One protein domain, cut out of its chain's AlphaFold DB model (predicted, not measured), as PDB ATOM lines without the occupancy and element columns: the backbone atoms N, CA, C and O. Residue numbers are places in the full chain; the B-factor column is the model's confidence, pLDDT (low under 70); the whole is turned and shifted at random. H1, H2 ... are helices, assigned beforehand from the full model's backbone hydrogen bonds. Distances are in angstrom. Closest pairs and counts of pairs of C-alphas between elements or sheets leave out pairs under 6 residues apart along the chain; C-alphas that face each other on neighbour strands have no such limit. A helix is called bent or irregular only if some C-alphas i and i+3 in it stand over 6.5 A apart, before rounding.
ATOM      1  N   LEU A  42     199.617 163.303 175.158       79.25
ATOM      2  CA  LEU A  42     199.391 162.825 176.527       79.25
ATOM      3  C   LEU A  42     199.648 163.918 177.567       79.25
ATOM      4  O   LEU A  42     199.029 163.891 178.623       79.25
ATOM      5  N   ILE A  43     200.506 164.897 177.258       81.19
ATOM      6  CA  ILE A  43     200.722 166.075 178.110       81.19
ATOM      7  C   ILE A  43     199.554 167.061 177.991       81.19
ATOM      8  O   ILE A  43     199.132 167.648 178.987       81.19
ATOM      9  N   LEU A  44     198.999 167.234 176.788       81.06
ATOM     10  CA  LEU A  44     197.881 168.154 176.563       81.06
ATOM     11  C   LEU A  44     196.557 167.648 177.146       81.06
ATOM     12  O   LEU A  44     195.721 168.469 177.514       81.06
ATOM     13  N   LEU A  45     196.364 166.329 177.254       81.94
ATOM     14  CA  LEU A  45     195.149 165.723 177.814       81.94
ATOM     15  C   LEU A  45     194.839 166.253 179.232       81.94
ATOM     16  O   LEU A  45     193.771 166.838 179.410       81.94
ATOM     17  N   PRO A  46     195.740 166.139 180.231       79.94
ATOM     18  CA  PRO A  46     195.497 166.681 181.565       79.94
ATOM     19  C   PRO A  46     195.214 168.182 181.566       79.94
ATOM     20  O   PRO A  46     194.243 168.593 182.183       79.94
ATOM     21  N   VAL A  47     196.004 168.983 180.848       81.75
ATOM     22  CA  VAL A  47     195.833 170.447 180.787       81.75
ATOM     23  C   VAL A  47     194.458 170.817 180.221       81.75
ATOM     24  O   VAL A  47     193.757 171.679 180.747       81.75
ATOM     25  N   PHE A  48     194.031 170.120 179.168       79.88
ATOM     26  CA  PHE A  48     192.738 170.348 178.536       79.88
ATOM     27  C   PHE A  48     191.568 169.969 179.457       79.88
ATOM     28  O   PHE A  48     190.657 170.771 179.661       79.88
ATOM     29  N   PHE A  49     191.592 168.764 180.040       79.25
ATOM     30  CA  PHE A  49     190.481 168.250 180.853       79.25
ATOM     31  C   PHE A  49     190.432 168.814 182.271       79.25
ATOM     32  O   PHE A  49     189.339 169.067 182.781       79.25
ATOM     33  N   ARG A  50     191.584 169.003 182.915       81.12
ATOM     34  CA  ARG A  50     191.655 169.443 184.310       81.12
ATOM     35  C   ARG A  50     191.371 170.928 184.458       81.12
ATOM     36  O   ARG A  50     190.636 171.283 185.371       81.12
ATOM     37  N   ASP A  51     191.930 171.759 183.587       76.75
ATOM     38  CA  ASP A  51     191.928 173.204 183.809       76.75
ATOM     39  C   ASP A  51     190.804 173.851 182.990       76.75
ATOM     40  O   ASP A  51     189.796 174.295 183.533       76.75
ATOM     41  N   ALA A  52     190.901 173.789 181.661       77.88
ATOM     42  CA  ALA A  52     189.969 174.494 180.784       77.88
ATOM     43  C   ALA A  52     188.524 173.970 180.883       77.88
ATOM     44  O   ALA A  52     187.575 174.742 181.018       77.88
ATOM     45  N   ILE A  53     188.340 172.648 180.819       83.12
ATOM     46  CA  ILE A  53     187.000 172.044 180.811       83.12
ATOM     47  C   ILE A  53     186.357 172.086 182.194       83.12
ATOM     48  O   ILE A  53     185.155 172.324 182.295       83.12
ATOM     49  N   SER A  54     187.138 171.873 183.259       84.62
ATOM     50  CA  SER A  54     186.618 171.954 184.627       84.62
ATOM     51  C   SER A  54     186.063 173.343 184.919       84.62
ATOM     52  O   SER A  54     184.969 173.450 185.463       84.62
ATOM     53  N   ASP A  55     186.762 174.396 184.501       85.00
ATOM     54  CA  ASP A  55     186.328 175.764 184.773       85.00
ATOM     55  C   ASP A  55     185.105 176.164 183.945       85.00
ATOM     56  O   ASP A  55     184.156 176.721 184.498       85.00
ATOM     57  N   ILE A  56     185.049 175.786 182.661       84.88
ATOM     58  CA  ILE A  56     183.838 175.978 181.844       84.88
ATOM     59  C   ILE A  56     182.650 175.230 182.467       84.88
ATOM     60  O   ILE A  56     181.572 175.807 182.607       84.88
ATOM     61  N   ASN A  57     182.842 173.978 182.895       85.62
ATOM     62  CA  ASN A  57     181.788 173.188 183.532       85.62
ATOM     63  C   ASN A  57     181.308 173.811 184.841       85.62
ATOM     64  O   ASN A  57     180.102 173.881 185.049       85.62
ATOM     65  N   LYS A  58     182.212 174.284 185.707       87.12
ATOM     66  CA  LYS A  58     181.829 174.972 186.950       87.12
ATOM     67  C   LYS A  58     180.960 176.184 186.643       87.12
ATOM     68  O   LYS A  58     179.886 176.305 187.216       87.12
ATOM     69  N   ILE A  59     181.385 177.030 185.703       85.31
ATOM     70  CA  ILE A  59     180.645 178.241 185.332       85.31
ATOM     71  C   ILE A  59     179.257 177.872 184.802       85.31
ATOM     72  O   ILE A  59     178.264 178.423 185.268       85.31
ATOM     73  N   VAL A  60     179.161 176.907 183.885       83.31
ATOM     74  CA  VAL A  60     177.874 176.462 183.326       83.31
ATOM     75  C   VAL A  60     176.975 175.841 184.401       83.31
ATOM     76  O   VAL A  60     175.793 176.168 184.460       83.31
ATOM     77  N   LEU A  61     177.512 174.990 185.279       86.31
ATOM     78  CA  LEU A  61     176.744 174.362 186.358       86.31
ATOM     79  C   LEU A  61     176.234 175.392 187.364       86.31
ATOM     80  O   LEU A  61     175.064 175.339 187.722       86.31
ATOM     81  N   THR A  62     177.054 176.374 187.751       87.62
ATOM     82  CA  THR A  62     176.612 177.469 188.625       87.62
ATOM     83  C   THR A  62     175.456 178.252 188.001       87.62
ATOM     84  O   THR A  62     174.505 178.594 188.698       87.62
ATOM     85  N   GLN A  63     175.486 178.500 186.687       83.69
ATOM     86  CA  GLN A  63     174.378 179.164 185.989       83.69
ATOM     87  C   GLN A  63     173.110 178.296 185.969       83.69
ATOM     88  O   GLN A  63     172.012 178.792 186.220       83.69
ATOM     89  N   ILE A  64     173.244 176.988 185.730       81.12
ATOM     90  CA  ILE A  64     172.112 176.050 185.760       81.12
ATOM     91  C   ILE A  64     171.508 175.959 187.169       81.12
ATOM     92  O   ILE A  64     170.288 175.988 187.309       81.12
ATOM     93  N   GLU A  65     172.334 175.887 188.214       86.00
ATOM     94  CA  GLU A  65     171.883 175.873 189.610       86.00
ATOM     95  C   GLU A  65     171.135 177.159 189.974       86.00
ATOM     96  O   GLU A  65     170.077 177.100 190.599       86.00
ATOM     97  N   GLN A  66     171.629 178.324 189.540       84.69
ATOM     98  CA  GLN A  66     170.937 179.600 189.733       84.69
ATOM     99  C   GLN A  66     169.553 179.596 189.073       84.69
ATOM    100  O   GLN A  66     168.564 179.939 189.723       84.69
ATOM    101  N   LEU A  67     169.462 179.142 187.820       79.88
ATOM    102  CA  LEU A  67     168.190 179.011 187.103       79.88
ATOM    103  C   LEU A  67     167.232 178.028 187.794       79.88
ATOM    104  O   LEU A  67     166.035 178.299 187.906       79.88
ATOM    105  N   TYR A  68     167.749 176.907 188.298       81.44
ATOM    106  CA  TYR A  68     166.965 175.916 189.030       81.44
ATOM    107  C   TYR A  68     166.433 176.455 190.364       81.44
ATOM    108  O   TYR A  68     165.269 176.240 190.699       81.44
ATOM    109  N   ASN A  69     167.247 177.209 191.104       84.81
ATOM    110  CA  ASN A  69     166.832 177.829 192.362       84.81
ATOM    111  C   ASN A  69     165.738 178.884 192.140       84.81
ATOM    112  O   ASN A  69     164.774 178.938 192.901       84.81
ATOM    113  N   LEU A  70     165.837 179.678 191.066       83.06
ATOM    114  CA  LEU A  70     164.785 180.621 190.665       83.06
ATOM    115  C   LEU A  70     163.475 179.904 190.310       83.06
ATOM    116  O   LEU A  70     162.392 180.384 190.654       83.06
ATOM    117  N   TRP A  71     163.574 178.740 189.662       78.38
ATOM    118  CA  TRP A  71     162.425 177.888 189.375       78.38
ATOM    119  C   TRP A  71     161.769 177.356 190.657       78.38
ATOM    120  O   TRP A  71     160.559 177.506 190.826       78.38
ATOM    121  N   GLN A  72     162.554 176.812 191.596       83.25
ATOM    122  CA  GLN A  72     162.035 176.324 192.881       83.25
ATOM    123  C   GLN A  72     161.397 177.427 193.731       83.25
ATOM    124  O   GLN A  72     160.393 177.186 194.399       83.25
ATOM    125  N   ALA A  73     161.950 178.639 193.694       83.44
ATOM    126  CA  ALA A  73     161.424 179.789 194.424       83.44
ATOM    127  C   ALA A  73     160.107 180.341 193.839       83.44
ATOM    128  O   ALA A  73     159.553 181.296 194.383       83.44
ATOM    129  N   GLY A  74     159.611 179.792 192.722       78.69
ATOM    130  CA  GLY A  74     158.403 180.271 192.046       78.69
ATOM    131  C   GLY A  74     158.560 181.647 191.386       78.69
ATOM    132  O   GLY A  74     157.584 182.204 190.893       78.69
ATOM    133  N   GLN A  75     159.780 182.191 191.335       75.94
ATOM    134  CA  GLN A  75     160.121 183.481 190.718       75.94
ATOM    135  C   GLN A  75     160.478 183.321 189.233       75.94
ATOM    136  O   GLN A  75     161.318 184.030 188.681       75.94
ATOM    137  N   PHE A  76     159.870 182.332 188.587       69.69
ATOM    138  CA  PHE A  76     160.280 181.866 187.278       69.69
ATOM    139  C   PHE A  76     159.653 182.706 186.160       69.69
ATOM    140  O   PHE A  76     158.431 182.759 186.016       69.69
ATOM    141  N   SER A  77     160.492 183.360 185.359       76.44
ATOM    142  CA  SER A  77     160.084 184.176 184.213       76.44
ATOM    143  C   SER A  77     160.226 183.418 182.885       76.44
ATOM    144  O   SER A  77     161.015 182.482 182.752       76.44
ATOM    145  N   TRP A  78     159.517 183.878 181.848       74.69
ATOM    146  CA  TRP A  78     159.698 183.390 180.471       74.69
ATOM    147  C   TRP A  78     161.096 183.666 179.896       74.69
ATOM    148  O   TRP A  78     161.510 183.008 178.947       74.69
ATOM    149  N   SER A  79     161.843 184.622 180.454       75.00
ATOM    150  CA  SER A  79     163.248 184.825 180.088       75.00
ATOM    151  C   SER A  79     164.138 183.695 180.618       75.00
ATOM    152  O   SER A  79     164.960 183.171 179.869       75.00
ATOM    153  N   ALA A  80     163.899 183.227 181.848       74.75
ATOM    154  CA  ALA A  80     164.674 182.152 182.466       74.75
ATOM    155  C   ALA A  80     164.509 180.793 181.751       74.75
ATOM    156  O   ALA A  80     165.478 180.045 181.614       74.75
ATOM    157  N   THR A  81     163.311 180.468 181.235       76.25
ATOM    158  CA  THR A  81     163.107 179.263 180.397       76.25
ATOM    159  C   THR A  81     163.902 179.324 179.105       76.25
ATOM    160  O   THR A  81     164.474 178.324 178.664       76.25
ATOM    161  N   ALA A  82     163.915 180.498 178.482       82.06
ATOM    162  CA  ALA A  82     164.565 180.702 177.210       82.06
ATOM    163  C   ALA A  82     166.096 180.655 177.367       82.06
ATOM    164  O   ALA A  82     166.765 180.113 176.491       82.06
ATOM    165  N   ASP A  83     166.650 181.129 178.487       81.50
ATOM    166  CA  ASP A  83     168.078 180.984 178.819       81.50
ATOM    167  C   ASP A  83     168.476 179.527 179.020       81.50
ATOM    168  O   ASP A  83     169.454 179.062 178.435       81.50
ATOM    169  N   LEU A  84     167.678 178.771 179.780       82.94
ATOM    170  CA  LEU A  84     167.907 177.341 179.965       82.94
ATOM    171  C   LEU A  84     167.912 176.601 178.617       82.94
ATOM    172  O   LEU A  84     168.802 175.792 178.353       82.94
ATOM    173  N   GLY A  85     166.954 176.915 177.739       86.44
ATOM    174  CA  GLY A  85     166.890 176.356 176.388       86.44
ATOM    175  C   GLY A  85     168.133 176.672 175.551       86.44
ATOM    176  O   GLY A  85     168.655 175.792 174.866       86.44
ATOM    177  N   LEU A  86     168.651 177.900 175.640       88.94
ATOM    178  CA  LEU A  86     169.877 178.303 174.950       88.94
ATOM    179  C   LEU A  86     171.128 177.614 175.517       88.94
ATOM    180  O   LEU A  86     171.981 177.190 174.736       88.94
ATOM    181  N   TYR A  87     171.230 177.425 176.837       87.75
ATOM    182  CA  TYR A  87     172.319 176.648 177.444       87.75
ATOM    183  C   TYR A  87     172.289 175.178 177.012       87.75
ATOM    184  O   TYR A  87     173.330 174.628 176.644       87.75
ATOM    185  N   ILE A  88     171.107 174.555 176.979       87.81
ATOM    186  CA  ILE A  88     170.932 173.190 176.456       87.81
ATOM    187  C   ILE A  88     171.370 173.126 174.992       87.81
ATOM    188  O   ILE A  88     172.056 172.192 174.581       87.81
ATOM    189  N   LEU A  89     171.019 174.135 174.197       91.19
ATOM    190  CA  LEU A  89     171.408 174.194 172.798       91.19
ATOM    191  C   LEU A  89     172.936 174.342 172.633       91.19
ATOM    192  O   LEU A  89     173.529 173.659 171.796       91.19
ATOM    193  N   LEU A  90     173.591 175.158 173.469       91.56
ATOM    194  CA  LEU A  90     175.054 175.313 173.503       91.56
ATOM    195  C   LEU A  90     175.802 174.069 174.004       91.56
ATOM    196  O   LEU A  90     177.004 173.936 173.755       91.56
ATOM    197  N   PHE A  91     175.102 173.119 174.622       90.19
ATOM    198  CA  PHE A  91     175.683 171.836 174.993       90.19
ATOM    199  C   PHE A  91     176.137 171.028 173.767       90.19
ATOM    200  O   PHE A  91     177.135 170.318 173.830       90.19
ATOM    201  N   ILE A  92     175.472 171.170 172.614       92.25
ATOM    202  CA  ILE A  92     175.883 170.495 171.371       92.25
ATOM    203  C   ILE A  92     177.270 170.981 170.899       92.25
ATOM    204  O   ILE A  92     178.149 170.136 170.699       92.25
ATOM    205  N   PRO A  93     177.524 172.300 170.737       94.62
ATOM    206  CA  PRO A  93     178.866 172.840 170.541       94.62
ATOM    207  C   PRO A  93     179.884 172.340 171.555       94.62
ATOM    208  O   PRO A  93     180.959 171.908 171.155       94.62
ATOM    209  N   PHE A  94     179.533 172.359 172.840       92.44
ATOM    210  CA  PHE A  94     180.416 171.914 173.911       92.44
ATOM    211  C   PHE A  94     180.820 170.441 173.747       92.44
ATOM    212  O   PHE A  94     181.998 170.099 173.763       92.44
ATOM    213  N   ILE A  95     179.866 169.550 173.481       93.69
ATOM    214  CA  ILE A  95     180.174 168.141 173.211       93.69
ATOM    215  C   ILE A  95     181.010 167.990 171.936       93.69
ATOM    216  O   ILE A  95     181.883 167.127 171.885       93.69
ATOM    217  N   ALA A  96     180.809 168.832 170.921       95.25
ATOM    218  CA  ALA A  96     181.632 168.814 169.715       95.25
ATOM    219  C   ALA A  96     183.084 169.259 169.980       95.25
ATOM    220  O   ALA A  96     184.004 168.626 169.451       95.25
ATOM    221  N   THR A  97     183.314 170.289 170.805       93.56
ATOM    222  CA  THR A  97     184.674 170.741 171.155       93.56
ATOM    223  C   THR A  97     185.452 169.680 171.925       93.56
ATOM    224  O   THR A  97     186.652 169.540 171.715       93.56
ATOM    225  N   LEU A  98     184.776 168.869 172.740       92.00
ATOM    226  CA  LEU A  98     185.382 167.723 173.426       92.00
ATOM    227  C   LEU A  98     185.541 166.504 172.514       92.00
ATOM    228  O   LEU A  98     186.588 165.853 172.471       92.00
ATOM    229  N   GLY A  99     184.478 166.188 171.782       93.75
ATOM    230  CA  GLY A  99     184.350 164.965 171.012       93.75
ATOM    231  C   GLY A  99     185.293 164.918 169.819       93.75
ATOM    232  O   GLY A  99     185.836 163.856 169.530       93.75
ATOM    233  N   ILE A 100     185.539 166.043 169.135       95.25
ATOM    234  CA  ILE A 100     186.396 166.048 167.942       95.25
ATOM    235  C   ILE A 100     187.868 165.729 168.272       95.25
ATOM    236  O   ILE A 100     188.403 164.806 167.644       95.25
ATOM    237  N   PRO A 101     188.543 166.406 169.225       92.94
ATOM    238  CA  PRO A 101     189.905 166.047 169.628       92.94
ATOM    239  C   PRO A 101     190.008 164.607 170.149       92.94
ATOM    240  O   PRO A 101     190.905 163.869 169.738       92.94
ATOM    241  N   LEU A 102     189.051 164.161 170.974       92.81
ATOM    242  CA  LEU A 102     189.009 162.782 171.472       92.81
ATOM    243  C   LEU A 102     188.846 161.763 170.343       92.81
ATOM    244  O   LEU A 102     189.556 160.762 170.300       92.81
ATOM    245  N   TYR A 103     187.953 162.022 169.392       94.25
ATOM    246  CA  TYR A 103     187.766 161.157 168.235       94.25
ATOM    247  C   TYR A 103     189.023 161.110 167.358       94.25
ATOM    248  O   TYR A 103     189.410 160.036 166.897       94.25
ATOM    249  N   ALA A 104     189.710 162.242 167.174       92.50
ATOM    250  CA  ALA A 104     190.993 162.285 166.474       92.50
ATOM    251  C   ALA A 104     192.052 161.413 167.172       92.50
ATOM    252  O   ALA A 104     192.764 160.657 166.507       92.50
ATOM    253  N   PHE A 105     192.111 161.465 168.507       91.44
ATOM    254  CA  PHE A 105     192.989 160.619 169.315       91.44
ATOM    255  C   PHE A 105     192.623 159.131 169.221       91.44
ATOM    256  O   PHE A 105     193.497 158.296 168.997       91.44
ATOM    257  N   LEU A 106     191.338 158.776 169.286       92.25
ATOM    258  CA  LEU A 106     190.884 157.393 169.097       92.25
ATOM    259  C   LEU A 106     191.260 156.849 167.714       92.25
ATOM    260  O   LEU A 106     191.721 155.715 167.587       92.25
ATOM    261  N   LEU A 107     191.104 157.661 166.666       92.56
ATOM    262  CA  LEU A 107     191.518 157.278 165.319       92.56
ATOM    263  C   LEU A 107     193.042 157.123 165.193       92.56
ATOM    264  O   LEU A 107     193.486 156.330 164.360       92.56
ATOM    265  N   LEU A 108     193.835 157.869 165.968       91.94
ATOM    266  CA  LEU A 108     195.286 157.693 166.058       91.94
ATOM    267  C   LEU A 108     195.632 156.361 166.737       91.94
ATOM    268  O   LEU A 108     196.424 155.600 166.188       91.94
ATOM    269  N   LEU A 109     195.008 156.041 167.877       91.75
ATOM    270  CA  LEU A 109     195.197 154.751 168.553       91.75
ATOM    271  C   LEU A 109     194.839 153.581 167.630       91.75
ATOM    272  O   LEU A 109     195.584 152.607 167.536       91.75
ATOM    273  N   LYS A 110     193.743 153.710 166.876       92.38
ATOM    274  CA  LYS A 110     193.347 152.729 165.861       92.38
ATOM    275  C   LYS A 110     194.427 152.527 164.789       92.38
ATOM    276  O   LYS A 110     194.717 151.389 164.427       92.38
ATOM    277  N   ASP A 111     195.034 153.605 164.295       91.94
ATOM    278  CA  ASP A 111     196.108 153.515 163.297       91.94
ATOM    279  C   ASP A 111     197.392 152.906 163.875       91.94
ATOM    280  O   ASP A 111     198.075 152.166 163.171       91.94
ATOM    281  N   ILE A 112     197.705 153.157 165.150       92.44
ATOM    282  CA  ILE A 112     198.819 152.504 165.852       92.44
ATOM    283  C   ILE A 112     198.591 150.990 165.919       92.44
ATOM    284  O   ILE A 112     199.496 150.220 165.597       92.44
ATOM    285  N   VAL A 113     197.377 150.547 166.262       92.06
ATOM    286  CA  VAL A 113     197.032 149.116 166.257       92.06
ATOM    287  C   VAL A 113     197.248 148.520 164.865       92.06
ATOM    288  O   VAL A 113     197.925 147.506 164.742       92.06
ATOM    289  N   TYR A 114     196.772 149.164 163.798       90.75
ATOM    290  CA  TYR A 114     196.996 148.669 162.432       90.75
ATOM    291  C   TYR A 114     198.448 148.758 161.955       90.75
ATOM    292  O   TYR A 114     198.854 148.000 161.072       90.75
ATOM    293  N   PHE A 115     199.251 149.656 162.522       92.19
ATOM    294  CA  PHE A 115     200.677 149.717 162.233       92.19
ATOM    295  C   PHE A 115     201.391 148.463 162.763       92.19
ATOM    296  O   PHE A 115     202.136 147.820 162.018       92.19
ATOM    297  N   TYR A 116     201.103 148.078 164.010       91.75
ATOM    298  CA  TYR A 116     201.752 146.956 164.695       91.75
ATOM    299  C   TYR A 116     201.110 145.590 164.448       91.75
ATOM    300  O   TYR A 116     201.799 144.578 164.557       91.75
ATOM    301  N   PHE A 117     199.830 145.540 164.089       91.50
ATOM    302  CA  PHE A 117     199.114 144.289 163.873       91.50
ATOM    303  C   PHE A 117     198.665 144.138 162.424       91.50
ATOM    304  O   PHE A 117     198.166 145.072 161.791       91.50
ATOM    305  N   ALA A 118     198.846 142.934 161.888       85.69
ATOM    306  CA  ALA A 118     198.326 142.533 160.592       85.69
ATOM    307  C   ALA A 118     197.228 141.486 160.756       85.69
ATOM    308  O   ALA A 118     197.346 140.555 161.550       85.69
ATOM    309  N   ASN A 119     196.181 141.632 159.947       80.56
ATOM    310  CA  ASN A 119     195.056 140.700 159.903       80.56
ATOM    311  C   ASN A 119     195.426 139.370 159.231       80.56
ATOM    312  O   ASN A 119     194.797 138.350 159.494       80.56
ATOM    313  N   GLN A 120     196.423 139.393 158.344       78.19
ATOM    314  CA  GLN A 120     196.885 138.225 157.612       78.19
ATOM    315  C   GLN A 120     198.401 138.291 157.415       78.19
ATOM    316  O   GLN A 120     198.941 139.342 157.065       78.19
ATOM    317  N   ARG A 249     200.103 157.679 157.051       91.44
ATOM    318  CA  ARG A 249     198.772 157.939 157.609       91.44
ATOM    319  C   ARG A 249     198.835 158.298 159.087       91.44
ATOM    320  O   ARG A 249     198.225 159.286 159.491       91.44
ATOM    321  N   LEU A 250     199.585 157.517 159.859       92.25
ATOM    322  CA  LEU A 250     199.742 157.684 161.297       92.25
ATOM    323  C   LEU A 250     200.319 159.066 161.628       92.25
ATOM    324  O   LEU A 250     199.744 159.779 162.447       92.25
ATOM    325  N   VAL A 251     201.377 159.491 160.927       92.19
ATOM    326  CA  VAL A 251     201.997 160.819 161.084       92.19
ATOM    327  C   VAL A 251     200.975 161.927 160.817       92.19
ATOM    328  O   VAL A 251     200.803 162.832 161.633       92.19
ATOM    329  N   LEU A 252     200.246 161.849 159.700       92.06
ATOM    330  CA  LEU A 252     199.252 162.863 159.347       92.06
ATOM    331  C   LEU A 252     198.113 162.942 160.360       92.06
ATOM    332  O   LEU A 252     197.645 164.031 160.696       92.06
ATOM    333  N   ARG A 253     197.658 161.791 160.850       91.88
ATOM    334  CA  ARG A 253     196.592 161.729 161.843       91.88
ATOM    335  C   ARG A 253     197.052 162.245 163.201       91.88
ATOM    336  O   ARG A 253     196.295 162.971 163.839       91.88
ATOM    337  N   TYR A 254     198.286 161.945 163.595       92.88
ATOM    338  CA  TYR A 254     198.902 162.496 164.796       92.88
ATOM    339  C   TYR A 254     198.940 164.026 164.751       92.88
ATOM    340  O   TYR A 254     198.457 164.667 165.678       92.88
ATOM    341  N   ILE A 255     199.431 164.616 163.653       92.75
ATOM    342  CA  ILE A 255     199.506 166.079 163.505       92.75
ATOM    343  C   ILE A 255     198.106 166.701 163.570       92.75
ATOM    344  O   ILE A 255     197.908 167.693 164.264       92.75
ATOM    345  N   LYS A 256     197.111 166.103 162.902       92.88
ATOM    346  CA  LYS A 256     195.719 166.578 162.967       92.88
ATOM    347  C   LYS A 256     195.145 166.506 164.380       92.88
ATOM    348  O   LYS A 256     194.510 167.460 164.815       92.88
ATOM    349  N   ALA A 257     195.367 165.402 165.092       93.25
ATOM    350  CA  ALA A 257     194.939 165.270 166.479       93.25
ATOM    351  C   ALA A 257     195.620 166.332 167.353       93.25
ATOM    352  O   ALA A 257     194.938 167.051 168.073       93.25
ATOM    353  N   LEU A 258     196.939 166.496 167.226       92.94
ATOM    354  CA  LEU A 258     197.707 167.487 167.975       92.94
ATOM    355  C   LEU A 258     197.184 168.907 167.743       92.94
ATOM    356  O   LEU A 258     196.890 169.607 168.706       92.94
ATOM    357  N   LEU A 259     197.006 169.313 166.482       94.25
ATOM    358  CA  LEU A 259     196.457 170.626 166.142       94.25
ATOM    359  C   LEU A 259     195.046 170.823 166.701       94.25
ATOM    360  O   LEU A 259     194.737 171.912 167.170       94.25
ATOM    361  N   MET A 260     194.211 169.781 166.705       94.12
ATOM    362  CA  MET A 260     192.874 169.852 167.296       94.12
ATOM    363  C   MET A 260     192.898 170.073 168.804       94.12
ATOM    364  O   MET A 260     192.116 170.884 169.301       94.12
ATOM    365  N   PHE A 261     193.790 169.387 169.522       92.88
ATOM    366  CA  PHE A 261     193.985 169.631 170.948       92.88
ATOM    367  C   PHE A 261     194.512 171.043 171.185       92.88
ATOM    368  O   PHE A 261     193.892 171.790 171.926       92.88
ATOM    369  N   VAL A 262     195.589 171.449 170.507       93.44
ATOM    370  CA  VAL A 262     196.181 172.787 170.676       93.44
ATOM    371  C   VAL A 262     195.161 173.891 170.389       93.44
ATOM    372  O   VAL A 262     194.999 174.792 171.207       93.44
ATOM    373  N   TRP A 263     194.443 173.806 169.267       95.56
ATOM    374  CA  TRP A 263     193.441 174.797 168.877       95.56
ATOM    375  C   TRP A 263     192.296 174.889 169.885       95.56
ATOM    376  O   TRP A 263     191.927 175.983 170.310       95.56
ATOM    377  N   THR A 264     191.754 173.743 170.299       94.00
ATOM    378  CA  THR A 264     190.625 173.726 171.234       94.00
ATOM    379  C   THR A 264     191.062 174.185 172.623       94.00
ATOM    380  O   THR A 264     190.365 174.989 173.225       94.00
ATOM    381  N   THR A 265     192.234 173.767 173.108       92.50
ATOM    382  CA  THR A 265     192.791 174.225 174.390       92.50
ATOM    383  C   THR A 265     193.032 175.731 174.395       92.50
ATOM    384  O   THR A 265     192.609 176.410 175.327       92.50
ATOM    385  N   LEU A 266     193.677 176.264 173.351       93.69
ATOM    386  CA  LEU A 266     193.962 177.695 173.238       93.69
ATOM    387  C   LEU A 266     192.673 178.512 173.286       93.69
ATOM    388  O   LEU A 266     192.583 179.479 174.040       93.69
ATOM    389  N   LEU A 267     191.659 178.100 172.524       94.38
ATOM    390  CA  LEU A 267     190.392 178.811 172.522       94.38
ATOM    391  C   LEU A 267     189.654 178.677 173.857       94.38
ATOM    392  O   LEU A 267     189.105 179.664 174.335       94.38
ATOM    393  N   SER A 268     189.666 177.499 174.484       91.94
ATOM    394  CA  SER A 268     189.051 177.316 175.798       91.94
ATOM    395  C   SER A 268     189.701 178.204 176.860       91.94
ATOM    396  O   SER A 268     188.982 178.789 177.661       91.94
ATOM    397  N   PHE A 269     191.027 178.377 176.848       91.50
ATOM    398  CA  PHE A 269     191.694 179.306 177.767       91.50
ATOM    399  C   PHE A 269     191.288 180.756 177.535       91.50
ATOM    400  O   PHE A 269     190.970 181.452 178.497       91.50
ATOM    401  N   ILE A 270     191.223 181.190 176.272       93.00
ATOM    402  CA  ILE A 270     190.714 182.523 175.929       93.00
ATOM    403  C   ILE A 270     189.286 182.688 176.464       93.00
ATOM    404  O   ILE A 270     188.981 183.696 177.096       93.00
ATOM    405  N   LEU A 271     188.419 181.689 176.266       92.38
ATOM    406  CA  LEU A 271     187.038 181.740 176.745       92.38
ATOM    407  C   LEU A 271     186.954 181.842 178.262       92.38
ATOM    408  O   LEU A 271     186.249 182.717 178.755       92.38
ATOM    409  N   VAL A 272     187.692 181.012 179.001       90.62
ATOM    410  CA  VAL A 272     187.706 181.047 180.472       90.62
ATOM    411  C   VAL A 272     188.083 182.438 180.990       90.62
ATOM    412  O   VAL A 272     187.417 182.931 181.898       90.62
ATOM    413  N   SER A 273     189.067 183.112 180.385       90.81
ATOM    414  CA  SER A 273     189.441 184.481 180.775       90.81
ATOM    415  C   SER A 273     188.295 185.488 180.618       90.81
ATOM    416  O   SER A 273     188.131 186.364 181.461       90.81
ATOM    417  N   PHE A 274     187.474 185.369 179.570       92.44
ATOM    418  CA  PHE A 274     186.335 186.270 179.363       92.44
ATOM    419  C   PHE A 274     185.099 185.886 180.182       92.44
ATOM    420  O   PHE A 274     184.351 186.769 180.603       92.44
ATOM    421  N   LEU A 275     184.892 184.593 180.452       89.88
ATOM    422  CA  LEU A 275     183.748 184.102 181.228       89.88
ATOM    423  C   LEU A 275     183.734 184.607 182.678       89.88
ATOM    424  O   LEU A 275     182.674 184.644 183.292       89.88
ATOM    425  N   GLN A 276     184.884 185.017 183.220       83.88
ATOM    426  CA  GLN A 276     184.977 185.601 184.563       83.88
ATOM    427  C   GLN A 276     184.456 187.044 184.643       83.88
ATOM    428  O   GLN A 276     184.176 187.531 185.738       83.88
ATOM    429  N   HIS A 277     184.340 187.741 183.510       87.94
ATOM    430  CA  HIS A 277     184.080 189.184 183.483       87.94
ATOM    431  C   HIS A 277     182.836 189.582 182.685       87.94
ATOM    432  O   HIS A 277     182.332 190.688 182.861       87.94
ATOM    433  N   LEU A 278     182.352 188.715 181.797       89.00
ATOM    434  CA  LEU A 278     181.284 189.018 180.845       89.00
ATOM    435  C   LEU A 278     180.160 187.977 180.930       89.00
ATOM    436  O   LEU A 278     180.327 186.908 181.513       89.00
ATOM    437  N   GLN A 279     179.005 188.287 180.333       88.69
ATOM    438  CA  GLN A 279     177.841 187.396 180.330       88.69
ATOM    439  C   GLN A 279     178.188 186.026 179.713       88.69
ATOM    440  O   GLN A 279     178.537 185.972 178.526       88.69
ATOM    441  N   PRO A 280     178.068 184.909 180.468       89.94
ATOM    442  CA  PRO A 280     178.565 183.610 180.022       89.94
ATOM    443  C   PRO A 280     177.974 183.136 178.693       89.94
ATOM    444  O   PRO A 280     178.700 182.637 177.839       89.94
ATOM    445  N   LEU A 281     176.673 183.338 178.486       89.88
ATOM    446  CA  LEU A 281     175.963 182.859 177.300       89.88
ATOM    447  C   LEU A 281     176.479 183.513 176.008       89.88
ATOM    448  O   LEU A 281     176.752 182.809 175.033       89.88
ATOM    449  N   VAL A 282     176.688 184.833 176.020       91.75
ATOM    450  CA  VAL A 282     177.237 185.581 174.877       91.75
ATOM    451  C   VAL A 282     178.663 185.124 174.576       91.75
ATOM    452  O   VAL A 282     178.985 184.825 173.426       91.75
ATOM    453  N   ILE A 283     179.510 185.013 175.603       94.50
ATOM    454  CA  ILE A 283     180.911 184.606 175.437       94.50
ATOM    455  C   ILE A 283     181.026 183.177 174.920       94.50
ATOM    456  O   ILE A 283     181.791 182.932 173.989       94.50
ATOM    457  N   LEU A 284     180.243 182.240 175.461       93.44
ATOM    458  CA  LEU A 284     180.202 180.868 174.962       93.44
ATOM    459  C   LEU A 284     179.730 180.827 173.506       93.44
ATOM    460  O   LEU A 284     180.367 180.172 172.684       93.44
ATOM    461  N   ALA A 285     178.659 181.548 173.158       95.06
ATOM    462  CA  ALA A 285     178.150 181.585 171.791       95.06
ATOM    463  C   ALA A 285     179.196 182.136 170.806       95.06
ATOM    464  O   ALA A 285     179.500 181.479 169.810       95.06
ATOM    465  N   VAL A 286     179.816 183.283 171.110       96.44
ATOM    466  CA  VAL A 286     180.906 183.858 170.299       96.44
ATOM    467  C   VAL A 286     182.082 182.888 170.200       96.44
ATOM    468  O   VAL A 286     182.588 182.636 169.105       96.44
ATOM    469  N   GLY A 287     182.482 182.288 171.320       95.81
ATOM    470  CA  GLY A 287     183.535 181.282 171.376       95.81
ATOM    471  C   GLY A 287     183.293 180.117 170.436       95.81
ATOM    472  O   GLY A 287     184.157 179.776 169.632       95.81
ATOM    473  N   TYR A 288     182.098 179.533 170.477       96.62
ATOM    474  CA  TYR A 288     181.748 178.416 169.609       96.62
ATOM    475  C   TYR A 288     181.585 178.820 168.142       96.62
ATOM    476  O   TYR A 288     181.914 178.011 167.270       96.62
ATOM    477  N   VAL A 289     181.155 180.051 167.836       97.94
ATOM    478  CA  VAL A 289     181.188 180.590 166.463       97.94
ATOM    479  C   VAL A 289     182.628 180.636 165.953       97.94
ATOM    480  O   VAL A 289     182.922 180.069 164.901       97.94
ATOM    481  N   VAL A 290     183.543 181.237 166.719       97.88
ATOM    482  CA  VAL A 290     184.966 181.326 166.355       97.88
ATOM    483  C   VAL A 290     185.574 179.929 166.212       97.88
ATOM    484  O   VAL A 290     186.218 179.631 165.203       97.88
ATOM    485  N   TRP A 291     185.316 179.040 167.176       97.75
ATOM    486  CA  TRP A 291     185.801 177.664 167.143       97.75
ATOM    487  C   TRP A 291     185.343 176.937 165.880       97.75
ATOM    488  O   TRP A 291     186.157 176.363 165.160       97.75
ATOM    489  N   SER A 292     184.040 176.947 165.604       97.50
ATOM    490  CA  SER A 292     183.443 176.175 164.515       97.50
ATOM    491  C   SER A 292     183.770 176.740 163.134       97.50
ATOM    492  O   SER A 292     183.903 175.966 162.186       97.50
ATOM    493  N   ALA A 293     183.969 178.056 163.015       97.62
ATOM    494  CA  ALA A 293     184.406 178.688 161.775       97.62
ATOM    495  C   ALA A 293     185.864 178.341 161.427       97.62
ATOM    496  O   ALA A 293     186.174 178.072 160.264       97.62
ATOM    497  N   LEU A 294     186.755 178.307 162.423       97.75
ATOM    498  CA  LEU A 294     188.195 178.126 162.205       97.75
ATOM    499  C   LEU A 294     188.656 176.662 162.262       97.75
ATOM    500  O   LEU A 294     189.611 176.297 161.578       97.75
ATOM    501  N   THR A 295     187.960 175.790 162.996       97.00
ATOM    502  CA  THR A 295     188.305 174.358 163.105       97.00
ATOM    503  C   THR A 295     188.450 173.648 161.744       97.00
ATOM    504  O   THR A 295     189.422 172.909 161.562       97.00
ATOM    505  N   PRO A 296     187.574 173.876 160.741       96.62
ATOM    506  CA  PRO A 296     187.758 173.331 159.396       96.62
ATOM    507  C   PRO A 296     189.088 173.700 158.733       96.62
ATOM    508  O   PRO A 296     189.631 172.884 157.988       96.62
ATOM    509  N   LEU A 297     189.604 174.907 158.985       95.94
ATOM    510  CA  LEU A 297     190.900 175.350 158.466       95.94
ATOM    511  C   LEU A 297     192.022 174.593 159.177       95.94
ATOM    512  O   LEU A 297     192.856 173.979 158.515       95.94
ATOM    513  N   VAL A 298     191.983 174.545 160.512       96.38
ATOM    514  CA  VAL A 298     192.988 173.861 161.345       96.38
ATOM    515  C   VAL A 298     193.118 172.378 160.984       96.38
ATOM    516  O   VAL A 298     194.225 171.874 160.812       96.38
ATOM    517  N   VAL A 299     192.003 171.666 160.794       94.69
ATOM    518  CA  VAL A 299     192.027 170.233 160.438       94.69
ATOM    519  C   VAL A 299     192.580 169.971 159.035       94.69
ATOM    520  O   VAL A 299     193.144 168.898 158.789       94.69
ATOM    521  N   ARG A 300     192.435 170.930 158.116       93.69
ATOM    522  CA  ARG A 300     192.941 170.838 156.739       93.69
ATOM    523  C   ARG A 300     194.387 171.300 156.588       93.69
ATOM    524  O   ARG A 300     195.037 170.866 155.639       93.69
ATOM    525  N   MET A 301     194.914 172.095 157.523       93.94
ATOM    526  CA  MET A 301     196.281 172.629 157.458       93.94
ATOM    527  C   MET A 301     197.339 171.565 157.126       93.94
ATOM    528  O   MET A 301     198.076 171.778 156.167       93.94
ATOM    529  N   PRO A 302     197.401 170.388 157.788       92.62
ATOM    530  CA  PRO A 302     198.450 169.407 157.492       92.62
ATOM    531  C   PRO A 302     198.400 168.875 156.061       92.62
ATOM    532  O   PRO A 302     199.433 168.629 155.446       92.62
ATOM    533  N   THR A 303     197.196 168.681 155.520       89.88
ATOM    534  CA  THR A 303     197.026 168.262 154.127       89.88
ATOM    535  C   THR A 303     197.344 169.395 153.166       89.88
ATOM    536  O   THR A 303     198.011 169.158 152.163       89.88
ATOM    537  N   ASP A 304     196.923 170.619 153.477       88.81
ATOM    538  CA  ASP A 304     197.158 171.782 152.626       88.81
ATOM    539  C   ASP A 304     198.647 172.136 152.552       88.81
ATOM    540  O   ASP A 304     199.129 172.415 151.460       88.81
ATOM    541  N   TRP A 305     199.401 172.030 153.653       90.06
ATOM    542  CA  TRP A 305     200.858 172.226 153.666       90.06
ATOM    543  C   TRP A 305     201.583 171.263 152.719       90.06
ATOM    544  O   TRP A 305     202.468 171.678 151.974       90.06
ATOM    545  N   ILE A 306     201.169 169.991 152.683       86.62
ATOM    546  CA  ILE A 306     201.740 168.998 151.759       86.62
ATOM    547  C   ILE A 306     201.409 169.351 150.304       86.62
ATOM    548  O   ILE A 306     202.262 169.228 149.429       86.62
ATOM    549  N   TRP A 307     200.179 169.791 150.026       80.56
ATOM    550  CA  TRP A 307     199.765 170.143 148.665       80.56
ATOM    551  C   TRP A 307     200.357 171.462 148.173       80.56
ATOM    552  O   TRP A 307     200.604 171.599 146.978       80.56
ATOM    553  N   GLN A 308     200.577 172.427 149.065       81.81
ATOM    554  CA  GLN A 308     201.219 173.699 148.734       81.81
ATOM    555  C   GLN A 308     202.651 173.480 148.249       81.81
ATOM    556  O   GLN A 308     203.025 174.065 147.240       81.81
ATOM    557  N   ALA A 309     203.391 172.553 148.865       73.56
ATOM    558  CA  ALA A 309     204.730 172.174 148.414       73.56
ATOM    559  C   ALA A 309     204.763 171.558 146.998       73.56
ATOM    560  O   ALA A 309     205.817 171.507 146.379       73.56
ATOM    561  N   ARG A 321     193.724 161.418 145.847       69.38
ATOM    562  CA  ARG A 321     193.410 161.797 147.232       69.38
ATOM    563  C   ARG A 321     193.010 160.560 148.027       69.38
ATOM    564  O   ARG A 321     192.005 159.931 147.726       69.38
ATOM    565  N   ASP A 322     193.780 160.252 149.064       77.94
ATOM    566  CA  ASP A 322     193.456 159.178 150.004       77.94
ATOM    567  C   ASP A 322     192.171 159.527 150.782       77.94
ATOM    568  O   ASP A 322     192.096 160.517 151.528       77.94
ATOM    569  N   GLU A 323     191.128 158.720 150.589       83.62
ATOM    570  CA  GLU A 323     189.839 158.917 151.242       83.62
ATOM    571  C   GLU A 323     189.906 158.756 152.760       83.62
ATOM    572  O   GLU A 323     189.133 159.398 153.475       83.62
ATOM    573  N   GLU A 324     190.814 157.924 153.272       79.56
ATOM    574  CA  GLU A 324     190.908 157.627 154.702       79.56
ATOM    575  C   GLU A 324     191.510 158.799 155.485       79.56
ATOM    576  O   GLU A 324     191.171 159.009 156.653       79.56
ATOM    577  N   ILE A 325     192.337 159.618 154.829       78.38
ATOM    578  CA  ILE A 325     192.898 160.850 155.403       78.38
ATOM    579  C   ILE A 325     191.855 161.979 155.408       78.38
ATOM    580  O   ILE A 325     191.784 162.750 156.370       78.38
ATOM    581  N   THR A 326     191.014 162.053 154.372       87.06
ATOM    582  CA  THR A 326     190.006 163.117 154.198       87.06
ATOM    583  C   THR A 326     188.655 162.799 154.850       87.06
ATOM    584  O   THR A 326     187.834 163.695 155.062       87.06
ATOM    585  N   ARG A 327     188.384 161.535 155.211       90.06
ATOM    586  CA  ARG A 327     187.147 161.124 155.903       90.06
ATOM    587  C   ARG A 327     186.965 161.853 157.234       90.06
ATOM    588  O   ARG A 327     185.875 162.360 157.487       90.06
ATOM    589  N   PHE A 328     188.025 161.950 158.039       92.00
ATOM    590  CA  PHE A 328     188.002 162.693 159.302       92.00
ATOM    591  C   PHE A 328     187.677 164.175 159.076       92.00
ATOM    592  O   PHE A 328     186.795 164.713 159.732       92.00
ATOM    593  N   GLU A 329     188.300 164.812 158.082       93.75
ATOM    594  CA  GLU A 329     188.042 166.221 157.756       93.75
ATOM    595  C   GLU A 329     186.576 166.448 157.379       93.75
ATOM    596  O   GLU A 329     185.929 167.357 157.890       93.75
ATOM    597  N   ARG A 330     186.025 165.594 156.504       93.81
ATOM    598  CA  ARG A 330     184.620 165.675 156.081       93.81
ATOM    599  C   ARG A 330     183.668 165.528 157.264       93.81
ATOM    600  O   ARG A 330     182.663 166.234 157.308       93.81
ATOM    601  N   TYR A 331     183.979 164.633 158.200       95.25
ATOM    602  CA  TYR A 331     183.206 164.472 159.428       95.25
ATOM    603  C   TYR A 331     183.263 165.739 160.290       95.25
ATOM    604  O   TYR A 331     182.214 166.302 160.595       95.25
ATOM    605  N   VAL A 332     184.466 166.248 160.580       95.75
ATOM    606  CA  VAL A 332     184.660 167.481 161.362       95.75
ATOM    607  C   VAL A 332     183.911 168.656 160.743       95.75
ATOM    608  O   VAL A 332     183.172 169.335 161.436       95.75
ATOM    609  N   ILE A 333     184.016 168.862 159.429       95.81
ATOM    610  CA  ILE A 333     183.342 169.972 158.740       95.81
ATOM    611  C   ILE A 333     181.822 169.896 158.898       95.81
ATOM    612  O   ILE A 333     181.177 170.928 159.072       95.81
ATOM    613  N   ARG A 334     181.231 168.698 158.819       96.88
ATOM    614  CA  ARG A 334     179.782 168.525 159.006       96.88
ATOM    615  C   ARG A 334     179.367 168.895 160.425       96.88
ATOM    616  O   ARG A 334     178.404 169.639 160.583       96.88
ATOM    617  N   VAL A 335     180.119 168.429 161.424       97.19
ATOM    618  CA  VAL A 335     179.877 168.766 162.831       97.19
ATOM    619  C   VAL A 335     180.046 170.271 163.055       97.19
ATOM    620  O   VAL A 335     179.134 170.906 163.569       97.19
ATOM    621  N   CYS A 336     181.132 170.877 162.568       97.06
ATOM    622  CA  CYS A 336     181.374 172.313 162.693       97.06
ATOM    623  C   CYS A 336     180.281 173.162 162.033       97.06
ATOM    624  O   CYS A 336     179.907 174.181 162.594       97.06
ATOM    625  N   ARG A 337     179.720 172.756 160.884       97.25
ATOM    626  CA  ARG A 337     178.592 173.479 160.260       97.25
ATOM    627  C   ARG A 337     177.347 173.476 161.143       97.25
ATOM    628  O   ARG A 337     176.696 174.509 161.260       97.25
ATOM    629  N   LEU A 338     177.033 172.337 161.761       96.88
ATOM    630  CA  LEU A 338     175.921 172.228 162.704       96.88
ATOM    631  C   LEU A 338     176.177 173.089 163.949       96.88
ATOM    632  O   LEU A 338     175.328 173.891 164.326       96.88
ATOM    633  N   THR A 339     177.367 172.969 164.540       96.62
ATOM    634  CA  THR A 339     177.796 173.766 165.696       96.62
ATOM    635  C   THR A 339     177.756 175.266 165.409       96.62
ATOM    636  O   THR A 339     177.300 176.030 166.253       96.62
ATOM    637  N   LEU A 340     178.183 175.687 164.217       97.31
ATOM    638  CA  LEU A 340     178.173 177.083 163.793       97.31
ATOM    639  C   LEU A 340     176.746 177.624 163.688       97.31
ATOM    640  O   LEU A 340     176.461 178.689 164.227       97.31
ATOM    641  N   ALA A 341     175.841 176.887 163.034       97.06
ATOM    642  CA  ALA A 341     174.441 177.290 162.907       97.06
ATOM    643  C   ALA A 341     173.775 177.450 164.282       97.06
ATOM    644  O   ALA A 341     173.086 178.438 164.527       97.06
ATOM    645  N   ILE A 342     174.042 176.509 165.190       96.19
ATOM    646  CA  ILE A 342     173.569 176.552 166.572       96.19
ATOM    647  C   ILE A 342     174.121 177.778 167.311       96.19
ATOM    648  O   ILE A 342     173.354 178.541 167.892       96.19
ATOM    649  N   ALA A 343     175.437 177.992 167.272       95.25
ATOM    650  CA  ALA A 343     176.076 179.077 168.008       95.25
ATOM    651  C   ALA A 343     175.641 180.462 167.495       95.25
ATOM    652  O   ALA A 343     175.405 181.361 168.299       95.25
ATOM    653  N   ILE A 344     175.461 180.622 166.176       96.25
ATOM    654  CA  ILE A 344     174.911 181.848 165.575       96.25
ATOM    655  C   ILE A 344     173.468 182.074 166.029       96.25
ATOM    656  O   ILE A 344     173.124 183.193 166.397       96.25
ATOM    657  N   LEU A 345     172.625 181.037 166.025       94.94
ATOM    658  CA  LEU A 345     171.233 181.162 166.459       94.94
ATOM    659  C   LEU A 345     171.141 181.587 167.930       94.94
ATOM    660  O   LEU A 345     170.368 182.488 168.255       94.94
ATOM    661  N   THR A 346     171.969 181.004 168.800       93.75
ATOM    662  CA  THR A 346     172.062 181.422 170.203       93.75
ATOM    663  C   THR A 346     172.523 182.871 170.333       93.75
ATOM    664  O   THR A 346     171.918 183.639 171.075       93.75
ATOM    665  N   LEU A 347     173.550 183.272 169.578       93.69
ATOM    666  CA  LEU A 347     174.080 184.634 169.615       93.69
ATOM    667  C   LEU A 347     173.050 185.674 169.149       93.69
ATOM    668  O   LEU A 347     172.881 186.703 169.795       93.69
ATOM    669  N   LEU A 348     172.343 185.405 168.048       93.62
ATOM    670  CA  LEU A 348     171.307 186.296 167.519       93.62
ATOM    671  C   LEU A 348     170.118 186.419 168.474       93.62
ATOM    672  O   LEU A 348     169.595 187.518 168.647       93.62
ATOM    673  N   SER A 349     169.716 185.309 169.103       90.62
ATOM    674  CA  SER A 349     168.668 185.306 170.129       90.62
ATOM    675  C   SER A 349     169.035 186.242 171.277       90.62
ATOM    676  O   SER A 349     168.213 187.057 171.690       90.62
ATOM    677  N   GLU A 350     170.291 186.199 171.724       88.62
ATOM    678  CA  GLU A 350     170.712 186.982 172.880       88.62
ATOM    679  C   GLU A 350     170.971 188.457 172.579       88.62
ATOM    680  O   GLU A 350     170.557 189.329 173.344       88.62
ATOM    681  N   ILE A 351     171.541 188.766 171.414       88.62
ATOM    682  CA  ILE A 351     171.632 190.152 170.937       88.62
ATOM    683  C   ILE A 351     170.228 190.757 170.798       88.62
ATOM    684  O   ILE A 351     170.010 191.899 171.199       88.62
ATOM    685  N   GLY A 352     169.260 189.992 170.279       86.69
ATOM    686  CA  GLY A 352     167.871 190.436 170.168       86.69
ATOM    687  C   GLY A 352     167.253 190.807 171.518       86.69
ATOM    688  O   GLY A 352     166.557 191.817 171.611       86.69
ATOM    689  N   ARG A 353     167.543 190.045 172.578       82.81
ATOM    690  CA  ARG A 353     167.062 190.356 173.935       82.81
ATOM    691  C   ARG A 353     167.721 191.589 174.527       82.81
ATOM    692  O   ARG A 353     167.019 192.421 175.093       82.81
ATOM    693  N   LEU A 354     169.035 191.732 174.354       81.06
ATOM    694  CA  LEU A 354     169.767 192.912 174.815       81.06
ATOM    695  C   LEU A 354     169.219 194.195 174.176       81.06
ATOM    696  O   LEU A 354     169.068 195.190 174.869       81.06
ATOM    697  N   ILE A 355     168.855 194.158 172.891       83.12
ATOM    698  CA  ILE A 355     168.272 195.313 172.189       83.12
ATOM    699  C   ILE A 355     166.861 195.648 172.695       83.12
ATOM    700  O   ILE A 355     166.492 196.810 172.718       83.12
ATOM    701  N   VAL A 356     166.060 194.655 173.091       79.62
ATOM    702  CA  VAL A 356     164.682 194.874 173.579       79.62
ATOM    703  C   VAL A 356     164.652 195.387 175.028       79.62
ATOM    704  O   VAL A 356     163.631 195.908 175.470       79.62
ATOM    705  N   HIS A 357     165.727 195.200 175.796       63.09
ATOM    706  CA  HIS A 357     165.831 195.634 177.199       63.09
ATOM    707  C   HIS A 357     166.627 196.937 177.400       63.09
ATOM    708  O   HIS A 357     166.688 197.424 178.530       63.09
ATOM    709  N   VAL A 358     167.213 197.489 176.333       54.38
ATOM    710  CA  VAL A 358     167.787 198.847 176.268       54.38
ATOM    711  C   VAL A 358     166.743 199.788 175.686       54.38
ATOM    712  O   VAL A 358     166.615 200.909 176.225       54.38
TER     713      VAL A 358
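AT A GLANCE: This is residues 42 to 120, 249 to 309 and 321 to 358 of the 358 residues of an uncharacterized protein of Herpetosiphon aurantiacus (strain ATCC 23779 / DSM 785 / 114-95) (UniProt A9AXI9). Five long helices make a rod-shaped up-and-down bundle, each running against the one before it in the chain. H2 and H3 run through the bundle with H1 over one side of them and the pair H4 and H5 on the other, and residues 304 to 309, of which 304 to 308 belong to H4, stick out. The printed part has 178 residues with five named helices, H1 to H5 in order, no named strand and the class all helix. It is only just loose, close to compact, with a radius of gyration of the C-alphas of 19.1 A and spans of 66 by 30 by 29 A.

IN THESE COORDINATES: H1, residues 42 to 72, begins with C-alpha 42 at (199.391, 162.825, 176.527) and is 43.0 A long, with a kink of 25 degrees near residue 56. H2, residues 78 to 116, is the longest at 57.8 A, with a kink of 29 degrees near residue 100. H3, residues 249 to 275, is 38.3 A long and begins with C-alpha 249 at (198.772, 157.939, 157.609). H4, residues 280 to 308, is 39.9 A long and irregular, C-alphas 299 and 302 being 7.1 A apart, with a kink of 50 degrees near residue 302. H5, residues 323 to 357, is 51.0 A long and only just irregular, C-alphas 325 and 328 being 6.52 A apart; it ends with C-alpha 357 at (165.831, 195.634, 177.199).

HOW THE PARTS SIT: H1 and H2 form a helical hairpin but only just touch, with 3 pairs of C-alphas within 8 A, the closest those of Leu 67 and Ala 80 at 6.6 A. H1 touches H3 at a steep tilt of 42 degrees, the same way, the closest C-alphas being those of Phe 48 and Thr 265, 5.7 A apart. H2 touches H3 with residues 97 to 112 alone, the closest C-alphas, those of Ala 104 and Ala 257, 4.9 A apart. H2 touches H5 with residues 86 to 104 alone, opposite ways at a shallow tilt of 15 degrees, the closest C-alphas being those of Pro 93 and Thr 339, 5.0 A apart. H3 and H4 form a helical hairpin at a shallow tilt of 25 degrees, the closest C-alphas, those of Lys 256 and Val 299, 5.8 A apart. H4 touches H5 with 33 pairs of C-alphas within 8 A, the closest those of Ser 292 and Cys 336 at 4.7 A. H1 and H5 are apart. In H3 every O i to N i+4 pair is within hydrogen-bond range; the others have 22 of 27 in H1, 31 of 35 in H2, 20 of 25 in H4 and 29 of 31 in H5.

THE WHOLE: The C-alphas farthest apart, those of Gln 120 and Val 358, are 69.8 A apart. Residues 121 to 248 and 310 to 320 are not printed, with gaps of 19.8 A from C-alpha 120 to 249 and 15.4 A from C-alpha 309 to 321. Of the links that are printed whole, H1 to H2 and H3 to H4 are tight. The mean pLDDT of the printed part is 88.6, and residues 76, 321 and 357 to 358 are under 70.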